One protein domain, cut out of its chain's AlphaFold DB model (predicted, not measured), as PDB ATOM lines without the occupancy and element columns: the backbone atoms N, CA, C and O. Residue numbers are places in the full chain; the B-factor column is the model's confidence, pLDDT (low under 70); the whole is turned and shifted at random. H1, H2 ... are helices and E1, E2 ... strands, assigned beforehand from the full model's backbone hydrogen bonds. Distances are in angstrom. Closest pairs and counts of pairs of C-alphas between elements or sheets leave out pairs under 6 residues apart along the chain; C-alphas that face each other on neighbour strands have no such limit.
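Overview. This is residues 57 to 190 of the 298 residues of the protein "VWFA domain-containing protein" of Halorubrum ezzemoulense (UniProt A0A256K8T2). Little regular structure: a twisted antiparallel sheet, order E2 E3 E1 E4, grazed by short helices H1 and H2, while the tail after E4 folds back and runs beyond the sheet to H3 and H4. Residues 172 to 178 stick out. The 134 printed residues, mixed in class, run E1 H1 E2 E3 H2 E4 H3 H4; the whole is loose, radius of gyration of the C-alphas 18.3 A, spans 56 by 35 by 19 A.

Arrangement. Start at E1, residues 57 to 65: its antiparallel neighbours are E4, residues 142 to 151, N 61 to O 146 3.0 A, and E3, residues 89 to 95, N 62 to O 93 2.9 A. E2, residues 83 to 86, forms a hairpin with E3, N 85 to O 89 2.9 A. H1, residues 71 to 76, only grazes the sheet, closest C-alphas Leu 71 and Asp 84, 6.8 A; H2, residues 104 to 108, only grazes it too, closest C-alphas Lys 61 and Trp 104, 7.4 A. E1, H1, E2 and E3, H2, E4 are split strand-helix-strand units, same-way strands with another strand between, crossovers right-handed and left-handed. Every O i to N i+4 pair is within hydrogen-bond range in H1 and H2; H3, residues 173 to 176, and H4, residues 187 to 190, not on the sheet, are too short for one.

Along the chain. Find C-alpha 57 at (-32.007, -19.076, 12.222); E1 runs 27.0 A, E4 29.7 A. H4 ends at C-alpha 190, (-33.625, -1.680, 39.522).

Size, cuts and confidence. The printed part has no cut; the links H2 to E4 and E4 to H3 are long. Look for pLDDT under 70 at 13 residues, among them 126 to 132.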
ATOM      1  N   LYS A  57     -31.339 -20.222  12.837       82.31
ATOM      2  CA  LYS A  57     -32.007 -19.076  12.222       82.31
ATOM      3  C   LYS A  57     -33.010 -18.469  13.185       82.31
ATOM      4  O   LYS A  57     -33.636 -19.186  13.966       82.31
ATOM      5  N   LEU A  58     -33.140 -17.152  13.135       84.56
ATOM      6  CA  LEU A  58     -33.912 -16.387  14.102       84.56
ATOM      7  C   LEU A  58     -34.775 -15.353  13.386       84.56
ATOM      8  O   LEU A  58     -34.321 -14.696  12.448       84.56
ATOM      9  N   ASP A  59     -35.998 -15.192  13.872       87.44
ATOM     10  CA  ASP A  59     -36.791 -13.981  13.686       87.44
ATOM     11  C   ASP A  59     -37.009 -13.319  15.044       87.44
ATOM     12  O   ASP A  59     -36.915 -13.969  16.090       87.44
ATOM     13  N   TYR A  60     -37.219 -12.006  15.030       86.94
ATOM     14  CA  TYR A  60     -37.466 -11.255  16.248       86.94
ATOM     15  C   TYR A  60     -38.291 -10.000  16.005       86.94
ATOM     16  O   TYR A  60     -38.314  -9.438  14.908       86.94
ATOM     17  N   LYS A  61     -38.881  -9.513  17.092       88.38
ATOM     18  CA  LYS A  61     -39.485  -8.191  17.196       88.38
ATOM     19  C   LYS A  61     -39.014  -7.527  18.482       88.38
ATOM     20  O   LYS A  61     -39.008  -8.161  19.536       88.38
ATOM     21  N   SER A  62     -38.616  -6.262  18.394       88.62
ATOM     22  CA  SER A  62     -38.141  -5.476  19.534       88.62
ATOM     23  C   SER A  62     -38.978  -4.215  19.705       88.62
ATOM     24  O   SER A  62     -39.123  -3.420  18.772       88.62
ATOM     25  N   THR A  63     -39.530  -4.010  20.903       89.88
ATOM     26  CA  THR A  63     -40.311  -2.811  21.221       89.88
ATOM     27  C   THR A  63     -39.842  -2.136  22.500       89.88
ATOM     28  O   THR A  63     -39.364  -2.782  23.431       89.88
ATOM     29  N   TYR A  64     -39.999  -0.815  22.544       90.00
ATOM     30  CA  TYR A  64     -39.615   0.019  23.672       90.00
ATOM     31  C   TYR A  64     -40.766   0.920  24.101       90.00
ATOM     32  O   TYR A  64     -41.380   1.598  23.283       90.00
ATOM     33  N   LEU A  65     -41.053   0.945  25.394       90.56
ATOM     34  CA  LEU A  65     -42.017   1.833  26.023       90.56
ATOM     35  C   LEU A  65     -41.237   2.855  26.853       90.56
ATOM     36  O   LEU A  65     -40.907   2.599  28.007       90.56
ATOM     37  N   GLY A  66     -40.925   3.998  26.238       86.06
ATOM     38  CA  GLY A  66     -40.165   5.097  26.856       86.06
ATOM     39  C   GLY A  66     -41.003   6.341  27.172       86.06
ATOM     40  O   GLY A  66     -40.469   7.370  27.597       86.06
ATOM     41  N   GLY A  67     -42.313   6.277  26.909       87.81
ATOM     42  CA  GLY A  67     -43.244   7.396  27.042       87.81
ATOM     43  C   GLY A  67     -43.360   8.261  25.777       87.81
ATOM     44  O   GLY A  67     -42.565   8.140  24.850       87.81
ATOM     45  N   PRO A  68     -44.389   9.124  25.690       90.06
ATOM     46  CA  PRO A  68     -44.705   9.859  24.467       90.06
ATOM     47  C   PRO A  68     -43.663  10.935  24.132       90.06
ATOM     48  O   PRO A  68     -43.211  11.670  25.009       90.06
ATOM     49  N   GLY A  69     -43.374  11.102  22.838       89.56
ATOM     50  CA  GLY A  69     -42.528  12.184  22.320       89.56
ATOM     51  C   GLY A  69     -41.018  11.941  22.414       89.56
ATOM     52  O   GLY A  69     -40.264  12.906  22.349       89.56
ATOM     53  N   ARG A  70     -40.585  10.684  22.559       89.44
ATOM     54  CA  ARG A  70     -39.176  10.264  22.657       89.44
ATOM     55  C   ARG A  70     -38.567   9.794  21.328       89.44
ATOM     56  O   ARG A  70     -37.470   9.256  21.339       89.44
ATOM     57  N   LEU A  71     -39.256   9.967  20.195       90.06
ATOM     58  CA  LEU A  71     -38.809   9.434  18.898       90.06
ATOM     59  C   LEU A  71     -37.383   9.895  18.543       90.06
ATOM     60  O   LEU A  71     -36.514   9.058  18.329       90.06
ATOM     61  N   ASP A  72     -37.130  11.206  18.595       91.19
ATOM     62  CA  ASP A  72     -35.814  11.796  18.305       91.19
ATOM     63  C   ASP A  72     -34.714  11.278  19.258       91.19
ATOM     64  O   ASP A  72     -33.557  11.127  18.861       91.19
ATOM     65  N   ASP A  73     -35.062  11.000  20.519       88.94
ATOM     66  CA  ASP A  73     -34.118  10.458  21.500       88.94
ATOM     67  C   ASP A  73     -33.742   9.013  21.144       88.94
ATOM     68  O   ASP A  73     -32.574   8.641  21.213       88.94
ATOM     69  N   ILE A  74     -34.719   8.205  20.724       87.94
ATOM     70  CA  ILE A  74     -34.519   6.794  20.364       87.94
ATOM     71  C   ILE A  74     -33.730   6.671  19.054       87.94
ATOM     72  O   ILE A  74     -32.826   5.838  18.954       87.94
ATOM     73  N   GLU A  75     -33.984   7.551  18.083       90.25
ATOM     74  CA  GLU A  75     -33.138   7.676  16.889       90.25
ATOM     75  C   GLU A  75     -31.682   7.985  17.276       90.25
ATOM     76  O   GLU A  75     -30.743   7.366  16.762       90.25
ATOM     77  N   ALA A  76     -31.478   8.901  18.228       87.50
ATOM     78  CA  ALA A  76     -30.153   9.257  18.729       87.50
ATOM     79  C   ALA A  76     -29.469   8.125  19.521       87.50
ATOM     80  O   ALA A  76     -28.238   8.086  19.562       87.50
ATOM     81  N   MET A  77     -30.239   7.192  20.091       83.94
ATOM     82  CA  MET A  77     -29.743   5.973  20.751       83.94
ATOM     83  C   MET A  77     -29.273   4.892  19.761       83.94
ATOM     84  O   MET A  77     -28.789   3.847  20.185       83.94
ATOM     85  N   GLY A  78     -29.374   5.129  18.448       86.50
ATOM     86  CA  GLY A  78     -28.862   4.214  17.424       86.50
ATOM     87  C   GLY A  78     -29.928   3.376  16.722       86.50
ATOM     88  O   GLY A  78     -29.567   2.429  16.024       86.50
ATOM     89  N   TYR A  79     -31.204   3.746  16.852       87.69
ATOM     90  CA  TYR A  79     -32.327   3.131  16.138       87.69
ATOM     91  C   TYR A  79     -32.866   4.083  15.059       87.69
ATOM     92  O   TYR A  79     -33.894   4.718  15.268       87.69
ATOM     93  N   PRO A  80     -32.179   4.245  13.912       88.38
ATOM     94  CA  PRO A  80     -32.563   5.222  12.887       88.38
ATOM     95  C   PRO A  80     -33.877   4.889  12.170       88.38
ATOM     96  O   PRO A  80     -34.475   5.780  11.574       88.38
ATOM     97  N   ASP A  81     -34.298   3.625  12.211       88.50
ATOM     98  CA  ASP A  81     -35.507   3.117  11.557       88.50
ATOM     99  C   ASP A  81     -36.655   2.892  12.565       88.50
ATOM    100  O   ASP A  81     -37.595   2.152  12.289       88.50
ATOM    101  N   VAL A  82     -36.577   3.518  13.748       90.50
ATOM    102  CA  VAL A  82     -37.604   3.407  14.790       90.50
ATOM    103  C   VAL A  82     -38.965   3.914  14.302       90.50
ATOM    104  O   VAL A  82     -39.078   4.982  13.697       90.50
ATOM    105  N   GLU A  83     -40.030   3.187  14.637       91.81
ATOM    106  CA  GLU A  83     -41.405   3.592  14.337       91.81
ATOM    107  C   GLU A  83     -42.184   3.917  15.619       91.81
ATOM    108  O   GLU A  83     -42.163   3.160  16.590       91.81
ATOM    109  N   ASP A  84     -42.914   5.038  15.628       92.62
ATOM    110  CA  ASP A  84     -43.839   5.388  16.715       92.62
ATOM    111  C   ASP A  84     -45.156   4.616  16.547       92.62
ATOM    112  O   ASP A  84     -45.921   4.852  15.607       92.62
ATOM    113  N   LEU A  85     -45.427   3.696  17.473       89.81
ATOM    114  CA  LEU A  85     -46.647   2.886  17.501       89.81
ATOM    115  C   LEU A  85     -47.800   3.582  18.245       89.81
ATOM    116  O   LEU A  85     -48.908   3.044  18.305       89.81
ATOM    117  N   GLY A  86     -47.566   4.771  18.802       89.38
ATOM    118  CA  GLY A  86     -48.504   5.499  19.644       89.38
ATOM    119  C   GLY A  86     -48.368   5.163  21.130       89.38
ATOM    120  O   GLY A  86     -47.692   4.219  21.534       89.38
ATOM    121  N   ASP A  87     -48.997   5.992  21.969       89.38
ATOM    122  CA  ASP A  87     -49.028   5.849  23.434       89.38
ATOM    123  C   ASP A  87     -47.641   5.741  24.111       89.38
ATOM    124  O   ASP A  87     -47.520   5.277  25.244       89.38
ATOM    125  N   GLY A  88     -46.589   6.234  23.445       88.88
ATOM    126  CA  GLY A  88     -45.210   6.181  23.937       88.88
ATOM    127  C   GLY A  88     -44.507   4.841  23.720       88.88
ATOM    128  O   GLY A  88     -43.483   4.596  24.362       88.88
ATOM    129  N   ARG A  89     -45.067   3.985  22.856       91.62
ATOM    130  CA  ARG A  89     -44.490   2.712  22.426       91.62
ATOM    131  C   ARG A  89     -43.825   2.866  21.059       91.62
ATOM    132  O   ARG A  89     -44.392   3.460  20.148       91.62
ATOM    133  N   TYR A  90     -42.656   2.263  20.918       91.38
ATOM    134  CA  TYR A  90     -41.801   2.357  19.746       91.38
ATOM    135  C   TYR A  90     -41.419   0.964  19.251       91.38
ATOM    136  O   TYR A  90     -41.068   0.099  20.056       91.38
ATOM    137  N   LEU A  91     -41.490   0.745  17.941       91.69
ATOM    138  CA  LEU A  91     -40.889  -0.410  17.278       91.69
ATOM    139  C   LEU A  91     -39.429  -0.065  17.002       91.69
ATOM    140  O   LEU A  91     -39.164   0.845  16.224       91.69
ATOM    141  N   LEU A  92     -38.503  -0.752  17.667       89.06
ATOM    142  CA  LEU A  92     -37.074  -0.499  17.489       89.06
ATOM    143  C   LEU A  92     -36.550  -1.171  16.225       89.06
ATOM    144  O   LEU A  92     -35.794  -0.563  15.475       89.06
ATOM    145  N   ASP A  93     -36.924  -2.438  16.046       88.25
ATOM    146  CA  ASP A  93     -36.520  -3.262  14.915       88.25
ATOM    147  C   ASP A  93     -37.357  -4.552  14.874       88.25
ATOM    148  O   ASP A  93     -37.884  -5.004  15.899       88.25
ATOM    149  N   GLN A  94     -37.460  -5.159  13.695       88.06
ATOM    150  CA  GLN A  94     -38.062  -6.471  13.505       88.06
ATOM    151  C   GLN A  94     -37.497  -7.160  12.263       88.06
ATOM    152  O   GLN A  94     -37.304  -6.550  11.212       88.06
ATOM    153  N   THR A  95     -37.328  -8.471  12.360       86.25
ATOM    154  CA  THR A  95     -37.036  -9.323  11.213       86.25
ATOM    155  C   THR A  95     -37.931 -10.552  11.283       86.25
ATOM    156  O   THR A  95     -38.080 -11.113  12.367       86.25
ATOM    157  N   PRO A  96     -38.534 -10.999  10.174       85.19
ATOM    158  CA  PRO A  96     -38.679 -10.267   8.915       85.19
ATOM    159  C   PRO A  96     -39.498  -8.982   9.078       85.19
ATOM    160  O   PRO A  96     -40.338  -8.888   9.962       85.19
ATOM    161  N   ALA A  97     -39.298  -8.008   8.191       83.19
ATOM    162  CA  ALA A  97     -40.180  -6.850   8.089       83.19
ATOM    163  C   ALA A  97     -41.393  -7.202   7.198       83.19
ATOM    164  O   ALA A  97     -41.238  -7.265   5.971       83.19
ATOM    165  N   PRO A  98     -42.589  -7.476   7.759       79.75
ATOM    166  CA  PRO A  98     -43.794  -7.710   6.969       79.75
ATOM    167  C   PRO A  98     -44.155  -6.493   6.105       79.75
ATOM    168  O   PRO A  98     -43.808  -5.351   6.404       79.75
ATOM    169  N   GLY A  99     -44.867  -6.740   5.001       75.44
ATOM    170  CA  GLY A  99     -45.346  -5.675   4.118       75.44
ATOM    171  C   GLY A  99     -46.404  -4.779   4.778       75.44
ATOM    172  O   GLY A  99     -46.981  -5.130   5.806       75.44
ATOM    173  N   GLU A 100     -46.697  -3.628   4.159       71.94
ATOM    174  CA  GLU A 100     -47.655  -2.652   4.704       71.94
ATOM    175  C   GLU A 100     -48.994  -3.295   5.114       71.94
ATOM    176  O   GLU A 100     -49.686  -3.912   4.301       71.94
ATOM    177  N   GLY A 101     -49.385  -3.084   6.375       71.00
ATOM    178  CA  GLY A 101     -50.677  -3.513   6.917       71.00
ATOM    179  C   GLY A 101     -50.725  -4.943   7.461       71.00
ATOM    180  O   GLY A 101     -51.809  -5.384   7.836       71.00
ATOM    181  N   GLN A 102     -49.592  -5.645   7.523       80.56
ATOM    182  CA  GLN A 102     -49.466  -6.934   8.199       80.56
ATOM    183  C   GLN A 102     -48.593  -6.780   9.451       80.56
ATOM    184  O   GLN A 102     -47.529  -6.164   9.391       80.56
ATOM    185  N   SER A 103     -49.051  -7.311  10.586       84.38
ATOM    186  CA  SER A 103     -48.237  -7.363  11.802       84.38
ATOM    187  C   SER A 103     -47.168  -8.449  11.675       84.38
ATOM    188  O   SER A 103     -47.303  -9.398  10.897       84.38
ATOM    189  N   TRP A 104     -46.086  -8.313  12.437       86.88
ATOM    190  CA  TRP A 104     -45.058  -9.348  12.501       86.88
ATOM    191  C   TRP A 104     -45.638 -10.650  13.062       86.88
ATOM    192  O   TRP A 104     -45.397 -11.712  12.504       86.88
ATOM    193  N   GLU A 105     -46.499 -10.544  14.071       84.94
ATOM    194  CA  GLU A 105     -47.216 -11.650  14.706       84.94
ATOM    195  C   GLU A 105     -48.051 -12.445  13.686       84.94
ATOM    196  O   GLU A 105     -47.915 -13.663  13.575       84.94
ATOM    197  N   ASP A 106     -48.847 -11.761  12.855       82.75
ATOM    198  CA  ASP A 106     -49.653 -12.396  11.800       82.75
ATOM    199  C   ASP A 106     -48.777 -13.026  10.710       82.75
ATOM    200  O   ASP A 106     -49.179 -13.979  10.039       82.75
ATOM    201  N   TYR A 107     -47.592 -12.460  10.475       83.94
ATOM    202  CA  TYR A 107     -46.637 -13.004   9.521       83.94
ATOM    203  C   TYR A 107     -46.034 -14.306  10.051       83.94
ATOM    204  O   TYR A 107     -46.094 -15.323   9.361       83.94
ATOM    205  N   VAL A 108     -45.509 -14.308  11.281       82.12
ATOM    206  CA  VAL A 108     -44.792 -15.466  11.835       82.12
ATOM    207  C   VAL A 108     -45.701 -16.610  12.281       82.12
ATOM    208  O   VAL A 108     -45.291 -17.767  12.235       82.12
ATOM    209  N   THR A 109     -46.954 -16.319  12.637       77.44
ATOM    210  CA  THR A 109     -47.981 -17.339  12.934       77.44
ATOM    211  C   THR A 109     -48.640 -17.932  11.687       77.44
ATOM    212  O   THR A 109     -49.422 -18.888  11.789       77.44
ATOM    213  N   GLY A 110     -48.354 -17.365  10.512       77.75
ATOM    214  CA  GLY A 110     -48.858 -17.836   9.231       77.75
ATOM    215  C   GLY A 110     -48.309 -19.208   8.828       77.75
ATOM    216  O   GLY A 110     -47.476 -19.819   9.491       77.75
ATOM    217  N   GLU A 111     -48.769 -19.710   7.682       75.00
ATOM    218  CA  GLU A 111     -48.298 -20.979   7.115       75.00
ATOM    219  C   GLU A 111     -46.965 -20.769   6.367       75.00
ATOM    220  O   GLU A 111     -46.895 -20.854   5.140       75.00
ATOM    221  N   ILE A 112     -45.911 -20.415   7.113       77.31
ATOM    222  CA  ILE A 112     -44.563 -20.159   6.593       77.31
ATOM    223  C   ILE A 112     -43.638 -21.325   6.940       77.31
ATOM    224  O   ILE A 112     -43.526 -21.744   8.089       77.31
ATOM    225  N   ASP A 113     -42.930 -21.832   5.929       82.88
ATOM    226  CA  ASP A 113     -41.823 -22.765   6.126       82.88
ATOM    227  C   ASP A 113     -40.519 -21.983   6.340       82.88
ATOM    228  O   ASP A 113     -39.804 -21.653   5.387       82.88
ATOM    229  N   PHE A 114     -40.216 -21.688   7.606       82.50
ATOM    230  CA  PHE A 114     -38.987 -21.006   8.033       82.50
ATOM    231  C   PHE A 114     -37.703 -21.793   7.749       82.50
ATOM    232  O   PHE A 114     -36.614 -21.227   7.778       82.50
ATOM    233  N   CYS A 115     -37.821 -23.078   7.410       82.88
ATOM    234  CA  CYS A 115     -36.699 -23.911   6.996       82.88
ATOM    235  C   CYS A 115     -36.509 -23.967   5.481       82.88
ATOM    236  O   CYS A 115     -35.591 -24.632   4.990       82.88
ATOM    237  N   SER A 116     -37.349 -23.265   4.722       85.00
ATOM    238  CA  SER A 116     -37.170 -23.152   3.285       85.00
ATOM    239  C   SER A 116     -36.000 -22.211   2.947       85.00
ATOM    240  O   SER A 116     -35.862 -21.159   3.568       85.00
ATOM    241  N   PRO A 117     -35.206 -22.496   1.893       82.31
ATOM    242  CA  PRO A 117     -34.108 -21.616   1.466       82.31
ATOM    243  C   PRO A 117     -34.543 -20.198   1.068       82.31
ATOM    244  O   PRO A 117     -33.705 -19.320   0.895       82.31
ATOM    245  N   ALA A 118     -35.842 -19.985   0.847       82.38
ATOM    246  CA  ALA A 118     -36.399 -18.669   0.561       82.38
ATOM    247  C   ALA A 118     -36.458 -17.781   1.813       82.38
ATOM    248  O   ALA A 118     -36.467 -16.566   1.673       82.38
ATOM    249  N   MET A 119     -36.487 -18.373   3.013       82.50
ATOM    250  CA  MET A 119     -36.535 -17.635   4.277       82.50
ATOM    251  C   MET A 119     -35.150 -17.245   4.797       82.50
ATOM    252  O   MET A 119     -35.045 -16.342   5.618       82.50
ATOM    253  N   ASP A 120     -34.081 -17.840   4.266       79.81
ATOM    254  CA  ASP A 120     -32.699 -17.568   4.686       79.81
ATOM    255  C   ASP A 120     -32.289 -16.099   4.515       79.81
ATOM    256  O   ASP A 120     -31.421 -15.618   5.236       79.81
ATOM    257  N   GLU A 121     -32.897 -15.375   3.570       79.06
ATOM    258  CA  GLU A 121     -32.630 -13.942   3.365       79.06
ATOM    259  C   GLU A 121     -33.386 -13.026   4.341       79.06
ATOM    260  O   GLU A 121     -33.078 -11.839   4.433       79.06
ATOM    261  N   PHE A 122     -34.364 -13.576   5.062       79.38
ATOM    262  CA  PHE A 122     -35.282 -12.861   5.951       79.38
ATOM    263  C   PHE A 122     -35.065 -13.181   7.434       79.38
ATOM    264  O   PHE A 122     -35.590 -12.484   8.306       79.38
ATOM    265  N   LEU A 123     -34.315 -14.246   7.713       82.31
ATOM    266  CA  LEU A 123     -33.929 -14.666   9.050       82.31
ATOM    267  C   LEU A 123     -32.500 -14.224   9.346       82.31
ATOM    268  O   LEU A 123     -31.643 -14.162   8.463       82.31
ATOM    269  N   VAL A 124     -32.232 -13.939  10.615       79.38
ATOM    270  CA  VAL A 124     -30.892 -13.582  11.078       79.38
ATOM    271  C   VAL A 124     -30.208 -14.783  11.715       79.38
ATOM    272  O   VAL A 124     -30.842 -15.639  12.331       79.38
ATOM    273  N   ASN A 125     -28.887 -14.838  11.577       75.12
ATOM    274  CA  ASN A 125     -28.068 -15.791  12.319       75.12
ATOM    275  C   ASN A 125     -27.923 -15.348  13.780       75.12
ATOM    276  O   ASN A 125     -27.980 -14.154  14.075       75.12
ATOM    277  N   GLY A 126     -27.642 -16.296  14.678       62.78
ATOM    278  CA  GLY A 126     -27.422 -16.034  16.111       62.78
ATOM    279  C   GLY A 126     -26.367 -14.981  16.450       62.78
ATOM    280  O   GLY A 126     -26.486 -14.318  17.475       62.78
ATOM    281  N   ASP A 127     -25.392 -14.757  15.568       62.56
ATOM    282  CA  ASP A 127     -24.367 -13.714  15.725       62.56
ATOM    283  C   ASP A 127     -24.873 -12.302  15.349       62.56
ATOM    284  O   ASP A 127     -24.176 -11.313  15.568       62.56
ATOM    285  N   GLY A 128     -26.057 -12.212  14.736       56.59
ATOM    286  CA  GLY A 128     -26.669 -10.990  14.213       56.59
ATOM    287  C   GLY A 128     -27.752 -10.381  15.101       56.59
ATOM    288  O   GLY A 128     -28.305  -9.357  14.719       56.59
ATOM    289  N   ILE A 129     -28.059 -10.972  16.262       56.53
ATOM    290  CA  ILE A 129     -29.013 -10.383  17.209       56.53
ATOM    291  C   ILE A 129     -28.316  -9.311  18.053       56.53
ATOM    292  O   ILE A 129     -27.432  -9.643  18.849       56.53
ATOM    293  N   PRO A 130     -28.753  -8.042  17.998       54.44
ATOM    294  CA  PRO A 130     -28.634  -7.180  19.154       54.44
ATOM    295  C   PRO A 130     -29.694  -7.596  20.184       54.44
ATOM    296  O   PRO A 130     -30.896  -7.492  19.947       54.44
ATOM    297  N   VAL A 131     -29.255  -8.018  21.372       57.59
ATOM    298  CA  VAL A 131     -30.049  -7.749  22.577       57.59
ATOM    299  C   VAL A 131     -29.979  -6.229  22.696       57.59
ATOM    300  O   VAL A 131     -28.886  -5.693  22.855       57.59
ATOM    301  N   PHE A 132     -31.081  -5.542  22.405       65.44
ATOM    302  CA  PHE A 132     -31.143  -4.086  22.240       65.44
ATOM    303  C   PHE A 132     -30.283  -3.328  23.271       65.44
ATOM    304  O   PHE A 132     -30.212  -3.696  24.443       65.44
ATOM    305  N   THR A 133     -29.597  -2.275  22.825       72.88
ATOM    306  CA  THR A 133     -28.723  -1.464  23.685       72.88
ATOM    307  C   THR A 133     -29.445  -0.159  23.975       72.88
ATOM    308  O   THR A 133     -29.780   0.576  23.050       72.88
ATOM    309  N   LEU A 134     -29.734   0.112  25.245       71.00
ATOM    310  CA  LEU A 134     -30.417   1.334  25.660       71.00
ATOM    311  C   LEU A 134     -29.470   2.155  26.533       71.00
ATOM    312  O   LEU A 134     -29.151   1.749  27.647       71.00
ATOM    313  N   ASP A 135     -29.041   3.308  26.021       71.50
ATOM    314  CA  ASP A 135     -28.109   4.197  26.723       71.50
ATOM    315  C   ASP A 135     -28.810   5.177  27.689       71.50
ATOM    316  O   ASP A 135     -28.206   5.607  28.668       71.50
ATOM    317  N   ASP A 136     -30.078   5.533  27.436       74.44
ATOM    318  CA  ASP A 136     -30.857   6.508  28.227       74.44
ATOM    319  C   ASP A 136     -32.158   5.896  28.774       74.44
ATOM    320  O   ASP A 136     -33.274   6.330  28.456       74.44
ATOM    321  N   VAL A 137     -32.001   4.857  29.598       78.50
ATOM    322  CA  VAL A 137     -33.111   4.209  30.309       78.50
ATOM    323  C   VAL A 137     -33.546   5.083  31.480       78.50
ATOM    324  O   VAL A 137     -32.749   5.400  32.365       78.50
ATOM    325  N   LYS A 138     -34.827   5.459  31.512       80.31
ATOM    326  CA  LYS A 138     -35.408   6.234  32.614       80.31
ATOM    327  C   LYS A 138     -36.276   5.355  33.520       80.31
ATOM    328  O   LYS A 138     -36.810   4.344  33.071       80.31
ATOM    329  N   PRO A 139     -36.480   5.736  34.797       80.56
ATOM    330  CA  PRO A 139     -37.408   5.021  35.667       80.56
ATOM    331  C   PRO A 139     -38.817   4.956  35.065       80.56
ATOM    332  O   PRO A 139     -39.430   5.991  34.796       80.56
ATOM    333  N   GLY A 140     -39.339   3.739  34.910       81.00
ATOM    334  CA  GLY A 140     -40.640   3.473  34.290       81.00
ATOM    335  C   GLY A 140     -40.573   3.104  32.806       81.00
ATOM    336  O   GLY A 140     -41.600   2.698  32.267       81.00
ATOM    337  N   ASP A 141     -39.398   3.199  32.179       85.81
ATOM    338  CA  ASP A 141     -39.184   2.680  30.833       85.81
ATOM    339  C   ASP A 141     -39.171   1.139  30.868       85.81
ATOM    340  O   ASP A 141     -38.681   0.523  31.818       85.81
ATOM    341  N   SER A 142     -39.709   0.503  29.828       86.25
ATOM    342  CA  SER A 142     -39.690  -0.958  29.678       86.25
ATOM    343  C   SER A 142     -39.440  -1.352  28.230       86.25
ATOM    344  O   SER A 142     -39.953  -0.704  27.321       86.25
ATOM    345  N   GLY A 143     -38.691  -2.427  28.005       85.38
ATOM    346  CA  GLY A 143     -38.432  -2.976  26.675       85.38
ATOM    347  C   GLY A 143     -38.800  -4.450  26.604       85.38
ATOM    348  O   GLY A 143     -38.790  -5.149  27.615       85.38
ATOM    349  N   GLU A 144     -39.105  -4.914  25.401       85.50
ATOM    350  CA  GLU A 144     -39.417  -6.311  25.129       85.50
ATOM    351  C   GLU A 144     -38.746  -6.745  23.831       85.50
ATOM    352  O   GLU A 144     -38.784  -6.023  22.833       85.50
ATOM    353  N   VAL A 145     -38.155  -7.939  23.855       84.94
ATOM    354  CA  VAL A 145     -37.703  -8.637  22.658       84.94
ATOM    355  C   VAL A 145     -38.290 -10.036  22.654       84.94
ATOM    356  O   VAL A 145     -38.133 -10.789  23.617       84.94
ATOM    357  N   THR A 146     -38.922 -10.380  21.543       86.00
ATOM    358  CA  THR A 146     -39.438 -11.722  21.284       86.00
ATOM    359  C   THR A 146     -38.637 -12.325  20.158       86.00
ATOM    360  O   THR A 146     -38.379 -11.656  19.159       86.00
ATOM    361  N   ILE A 147     -38.184 -13.562  20.356       83.69
ATOM    362  CA  ILE A 147     -37.260 -14.259  19.463       83.69
ATOM    363  C   ILE A 147     -37.836 -15.640  19.172       83.69
ATOM    364  O   ILE A 147     -38.063 -16.414  20.105       83.69
ATOM    365  N   SER A 148     -37.982 -15.982  17.895       84.44
ATOM    366  CA  SER A 148     -38.279 -17.352  17.469       84.44
ATOM    367  C   SER A 148     -36.993 -18.056  17.055       84.44
ATOM    368  O   SER A 148     -36.169 -17.504  16.326       84.44
ATOM    369  N   LEU A 149     -36.812 -19.292  17.525       82.69
ATOM    370  CA  LEU A 149     -35.643 -20.117  17.221       82.69
ATOM    371  C   LEU A 149     -36.007 -21.201  16.207       82.69
ATOM    372  O   LEU A 149     -36.776 -22.110  16.522       82.69
ATOM    373  N   HIS A 150     -35.391 -21.154  15.028       83.94
ATOM    374  CA  HIS A 150     -35.590 -22.136  13.964       83.94
ATOM    375  C   HIS A 150     -34.362 -23.021  13.821       83.94
ATOM    376  O   HIS A 150     -33.264 -22.556  13.510       83.94
ATOM    377  N   ILE A 151     -34.556 -24.319  14.050       82.38
ATOM    378  CA  ILE A 151     -33.513 -25.337  13.928       82.38
ATOM    379  C   ILE A 151     -33.979 -26.358  12.895       82.38
ATOM    380  O   ILE A 151     -34.829 -27.202  13.177       82.38
ATOM    381  N   CYS A 152     -33.427 -26.255  11.690       80.69
ATOM    382  CA  CYS A 152     -33.953 -26.944  10.513       80.69
ATOM    383  C   CYS A 152     -33.306 -28.304  10.235       80.69
ATOM    384  O   CYS A 152     -33.916 -29.155   9.590       80.69
ATOM    385  N   ASP A 153     -32.090 -28.526  10.736       77.75
ATOM    386  CA  ASP A 153     -31.314 -29.718  10.386       77.75
ATOM    387  C   ASP A 153     -31.504 -30.873  11.369       77.75
ATOM    388  O   ASP A 153     -31.866 -31.986  10.983       77.75
ATOM    389  N   ASN A 154     -31.218 -30.632  12.650       73.50
ATOM    390  CA  ASN A 154     -31.130 -31.679  13.664       73.50
ATOM    391  C   ASN A 154     -31.951 -31.318  14.904       73.50
ATOM    392  O   ASN A 154     -31.938 -30.162  15.322       73.50
ATOM    393  N   PRO A 155     -32.584 -32.307  15.566       75.38
ATOM    394  CA  PRO A 155     -33.162 -32.098  16.883       75.38
ATOM    395  C   PRO A 155     -32.117 -31.521  17.839       75.38
ATOM    396  O   PRO A 155     -31.012 -32.054  17.966       75.38
ATOM    397  N   ALA A 156     -32.484 -30.450  18.526       72.06
ATOM    398  CA  ALA A 156     -31.598 -29.730  19.420       72.06
ATOM    399  C   ALA A 156     -32.311 -29.381  20.727       72.06
ATOM    400  O   ALA A 156     -33.539 -29.388  20.822       72.06
ATOM    401  N   TYR A 157     -31.511 -29.075  21.743       69.12
ATOM    402  CA  TYR A 157     -31.983 -28.537  23.009       69.12
ATOM    403  C   TYR A 157     -31.487 -27.102  23.130       69.12
ATOM    404  O   TYR A 157     -30.293 -26.853  22.966       69.12
ATOM    405  N   VAL A 158     -32.390 -26.178  23.449       70.75
ATOM    406  CA  VAL A 158     -32.036 -24.791  23.754       70.75
ATOM    407  C   VAL A 158     -31.821 -24.663  25.258       70.75
ATOM    408  O   VAL A 158     -32.648 -25.098  26.061       70.75
ATOM    409  N   TYR A 159     -30.693 -24.071  25.636       70.81
ATOM    410  CA  TYR A 159     -30.394 -23.689  27.008       70.81
ATOM    411  C   TYR A 159     -30.119 -22.189  27.042       70.81
ATOM    412  O   TYR A 159     -29.148 -21.729  26.445       70.81
ATOM    413  N   LEU A 160     -30.976 -21.442  27.738       68.56
ATOM    414  CA  LEU A 160     -30.775 -20.022  27.997       68.56
ATOM    415  C   LEU A 160     -30.173 -19.835  29.390       68.56
ATOM    416  O   LEU A 160     -30.712 -20.320  30.387       68.56
ATOM    417  N   ALA A 161     -29.056 -19.115  29.443       70.19
ATOM    418  CA  ALA A 161     -28.420 -18.662  30.668       70.19
ATOM    419  C   ALA A 161     -28.117 -17.170  30.539       70.19
ATOM    420  O   ALA A 161     -27.615 -16.731  29.508       70.19
ATOM    421  N   GLY A 162     -28.426 -16.415  31.587       68.12
ATOM    422  CA  GLY A 162     -28.097 -14.999  31.693       68.12
ATOM    423  C   GLY A 162     -27.124 -14.759  32.839       68.12
ATOM    424  O   GLY A 162     -27.154 -15.466  33.849       68.12
ATOM    425  N   GLU A 163     -26.281 -13.747  32.681       70.00
ATOM    426  CA  GLU A 163     -25.451 -13.186  33.740       70.00
ATOM    427  C   GLU A 163     -25.756 -11.692  33.833       70.00
ATOM    428  O   GLU A 163     -25.869 -11.012  32.814       70.00
ATOM    429  N   LEU A 164     -25.901 -11.190  35.057       70.75
ATOM    430  CA  LEU A 164     -26.033  -9.764  35.313       70.75
ATOM    431  C   LEU A 164     -24.638  -9.205  35.578       70.75
ATOM    432  O   LEU A 164     -23.948  -9.652  36.496       70.75
ATOM    433  N   THR A 165     -24.233  -8.230  34.776       70.56
ATOM    434  CA  THR A 165     -23.005  -7.469  35.002       70.56
ATOM    435  C   THR A 165     -23.367  -6.003  35.141       70.56
ATOM    436  O   THR A 165     -24.309  -5.535  34.506       70.56
ATOM    437  N   GLN A 166     -22.640  -5.292  35.995       71.75
ATOM    438  CA  GLN A 166     -22.894  -3.886  36.272       71.75
ATOM    439  C   GLN A 166     -21.599  -3.095  36.160       71.75
ATOM    440  O   GLN A 166     -20.533  -3.550  36.586       71.75
ATOM    441  N   ALA A 167     -21.705  -1.915  35.567       69.25
ATOM    442  CA  ALA A 167     -20.633  -0.948  35.454       69.25
ATOM    443  C   ALA A 167     -21.242   0.445  35.585       69.25
ATOM    444  O   ALA A 167     -22.323   0.695  35.060       69.25
ATOM    445  N   GLU A 168     -20.535   1.325  36.284       77.50
ATOM    446  CA  GLU A 168     -20.937   2.717  36.425       77.50
ATOM    447  C   GLU A 168     -20.575   3.491  35.148       77.50
ATOM    448  O   GLU A 168     -19.440   3.381  34.668       77.50
ATOM    449  N   ASN A 169     -21.532   4.235  34.579       69.06
ATOM    450  CA  ASN A 169     -21.344   4.992  33.330       69.06
ATOM    451  C   ASN A 169     -21.235   6.514  33.552       69.06
ATOM    452  O   ASN A 169     -21.230   7.298  32.601       69.06
ATOM    453  N   GLY A 170     -21.061   6.922  34.809       71.12
ATOM    454  CA  GLY A 170     -20.909   8.296  35.254       71.12
ATOM    455  C   GLY A 170     -22.219   8.856  35.800       71.12
ATOM    456  O   GLY A 170     -23.280   8.639  35.229       71.12
ATOM    457  N   GLN A 171     -22.118   9.675  36.846       68.94
ATOM    458  CA  GLN A 171     -23.295  10.260  37.477       68.94
ATOM    459  C   GLN A 171     -23.856  11.463  36.713       68.94
ATOM    460  O   GLN A 171     -23.142  12.418  36.373       68.94
ATOM    461  N   SER A 172     -25.172  11.463  36.527       71.62
ATOM    462  CA  SER A 172     -25.926  12.662  36.159       71.62
ATOM    463  C   SER A 172     -26.110  13.609  37.363       71.62
ATOM    464  O   SER A 172     -26.055  13.194  38.516       71.62
ATOM    465  N   GLU A 173     -26.349  14.908  37.134       75.75
ATOM    466  CA  GLU A 173     -26.616  15.870  38.233       75.75
ATOM    467  C   GLU A 173     -27.754  15.425  39.185       75.75
ATOM    468  O   GLU A 173     -27.566  15.506  40.395       75.75
ATOM    469  N   PRO A 174     -28.906  14.912  38.701       74.88
ATOM    470  CA  PRO A 174     -29.968  14.404  39.577       74.88
ATOM    471  C   PRO A 174     -29.579  13.161  40.388       74.88
ATOM    472  O   PRO A 174     -30.147  12.923  41.450       74.88
ATOM    473  N   GLU A 175     -28.656  12.359  39.868       73.75
ATOM    474  CA  GLU A 175     -28.159  11.139  40.498       73.75
ATOM    475  C   GLU A 175     -27.157  11.462  41.602       73.75
ATOM    476  O   GLU A 175     -27.297  10.942  42.698       73.75
ATOM    477  N   ALA A 176     -26.258  12.426  41.391       76.56
ATOM    478  CA  ALA A 176     -25.300  12.875  42.407       76.56
ATOM    479  C   ALA A 176     -25.958  13.430  43.692       76.56
ATOM    480  O   ALA A 176     -25.338  13.440  44.756       76.56
ATOM    481  N   ASP A 177     -27.207  13.901  43.605       76.94
ATOM    482  CA  ASP A 177     -27.997  14.374  44.750       76.94
ATOM    483  C   ASP A 177     -28.693  13.237  45.529       76.94
ATOM    484  O   ASP A 177     -29.141  13.449  46.662       76.94
ATOM    485  N   ALA A 178     -28.836  12.055  44.922       75.88
ATOM    486  CA  ALA A 178     -29.606  10.926  45.449       75.88
ATOM    487  C   ALA A 178     -28.762   9.666  45.714       75.88
ATOM    488  O   ALA A 178     -29.163   8.846  46.541       75.88
ATOM    489  N   ASP A 179     -27.625   9.529  45.034       72.38
ATOM    490  CA  ASP A 179     -26.709   8.399  45.101       72.38
ATOM    491  C   ASP A 179     -25.404   8.786  45.825       72.38
ATOM    492  O   ASP A 179     -24.596   9.593  45.360       72.38
ATOM    493  N   ASP A 180     -25.198   8.163  46.988       72.00
ATOM    494  CA  ASP A 180     -24.008   8.320  47.827       72.00
ATOM    495  C   ASP A 180     -22.853   7.376  47.403       72.00
ATOM    496  O   ASP A 180     -21.806   7.336  48.066       72.00
ATOM    497  N   THR A 181     -23.024   6.593  46.329       70.56
ATOM    498  CA  THR A 181     -22.101   5.554  45.846       70.56
ATOM    499  C   THR A 181     -21.613   5.759  44.398       70.56
ATOM    500  O   THR A 181     -21.692   4.845  43.586       70.56
ATOM    501  N   PRO A 182     -20.896   6.865  44.105       70.25
ATOM    502  CA  PRO A 182     -20.553   7.326  42.746       70.25
ATOM    503  C   PRO A 182     -19.625   6.435  41.906       70.25
ATOM    504  O   PRO A 182     -19.328   6.770  40.762       70.25
ATOM    505  N   ASP A 183     -19.116   5.346  42.477       73.88
ATOM    506  CA  ASP A 183     -18.230   4.393  41.803       73.88
ATOM    507  C   ASP A 183     -18.907   3.018  41.595       73.88
ATOM    508  O   ASP A 183     -18.249   2.069  41.154       73.88
ATOM    509  N   GLN A 184     -20.186   2.865  41.962       73.31
ATOM    510  CA  GLN A 184     -20.946   1.617  41.858       73.31
ATOM    511  C   GLN A 184     -22.157   1.815  40.947       73.31
ATOM    512  O   GLN A 184     -22.920   2.745  41.142       73.31
ATOM    513  N   GLY A 185     -22.314   0.927  39.962       73.12
ATOM    514  CA  GLY A 185     -23.482   0.943  39.089       73.12
ATOM    515  C   GLY A 185     -24.675   0.282  39.768       73.12
ATOM    516  O   GLY A 185     -24.606  -0.907  40.084       73.12
ATOM    517  N   ASP A 186     -25.762   1.036  39.906       75.56
ATOM    518  CA  ASP A 186     -26.955   0.630  40.663       75.56
ATOM    519  C   ASP A 186     -28.150   0.253  39.767       75.56
ATOM    520  O   ASP A 186     -29.153  -0.287  40.232       75.56
ATOM    521  N   LEU A 187     -28.048   0.486  38.454       77.31
ATOM    522  CA  LEU A 187     -29.116   0.186  37.492       77.31
ATOM    523  C   LEU A 187     -29.538  -1.292  37.535       77.31
ATOM    524  O   LEU A 187     -30.720  -1.613  37.441       77.31
ATOM    525  N   ALA A 188     -28.568  -2.186  37.710       75.56
ATOM    526  CA  ALA A 188     -28.783  -3.626  37.770       75.56
ATOM    527  C   ALA A 188     -29.737  -4.047  38.907       75.56
ATOM    528  O   ALA A 188     -30.474  -5.017  38.742       75.56
ATOM    529  N   ASP A 189     -29.778  -3.296  40.014       76.62
ATOM    530  CA  ASP A 189     -30.673  -3.556  41.150       76.62
ATOM    531  C   ASP A 189     -32.121  -3.104  40.887       76.62
ATOM    532  O   ASP A 189     -33.049  -3.555  41.563       76.62
ATOM    533  N   ALA A 190     -32.323  -2.218  39.908       79.12
ATOM    534  CA  ALA A 190     -33.625  -1.680  39.522       79.12
ATOM    535  C   ALA A 190     -34.216  -2.340  38.263       79.12
ATOM    536  O   ALA A 190     -35.375  -2.081  37.930       79.12
TER     537      ALA A 190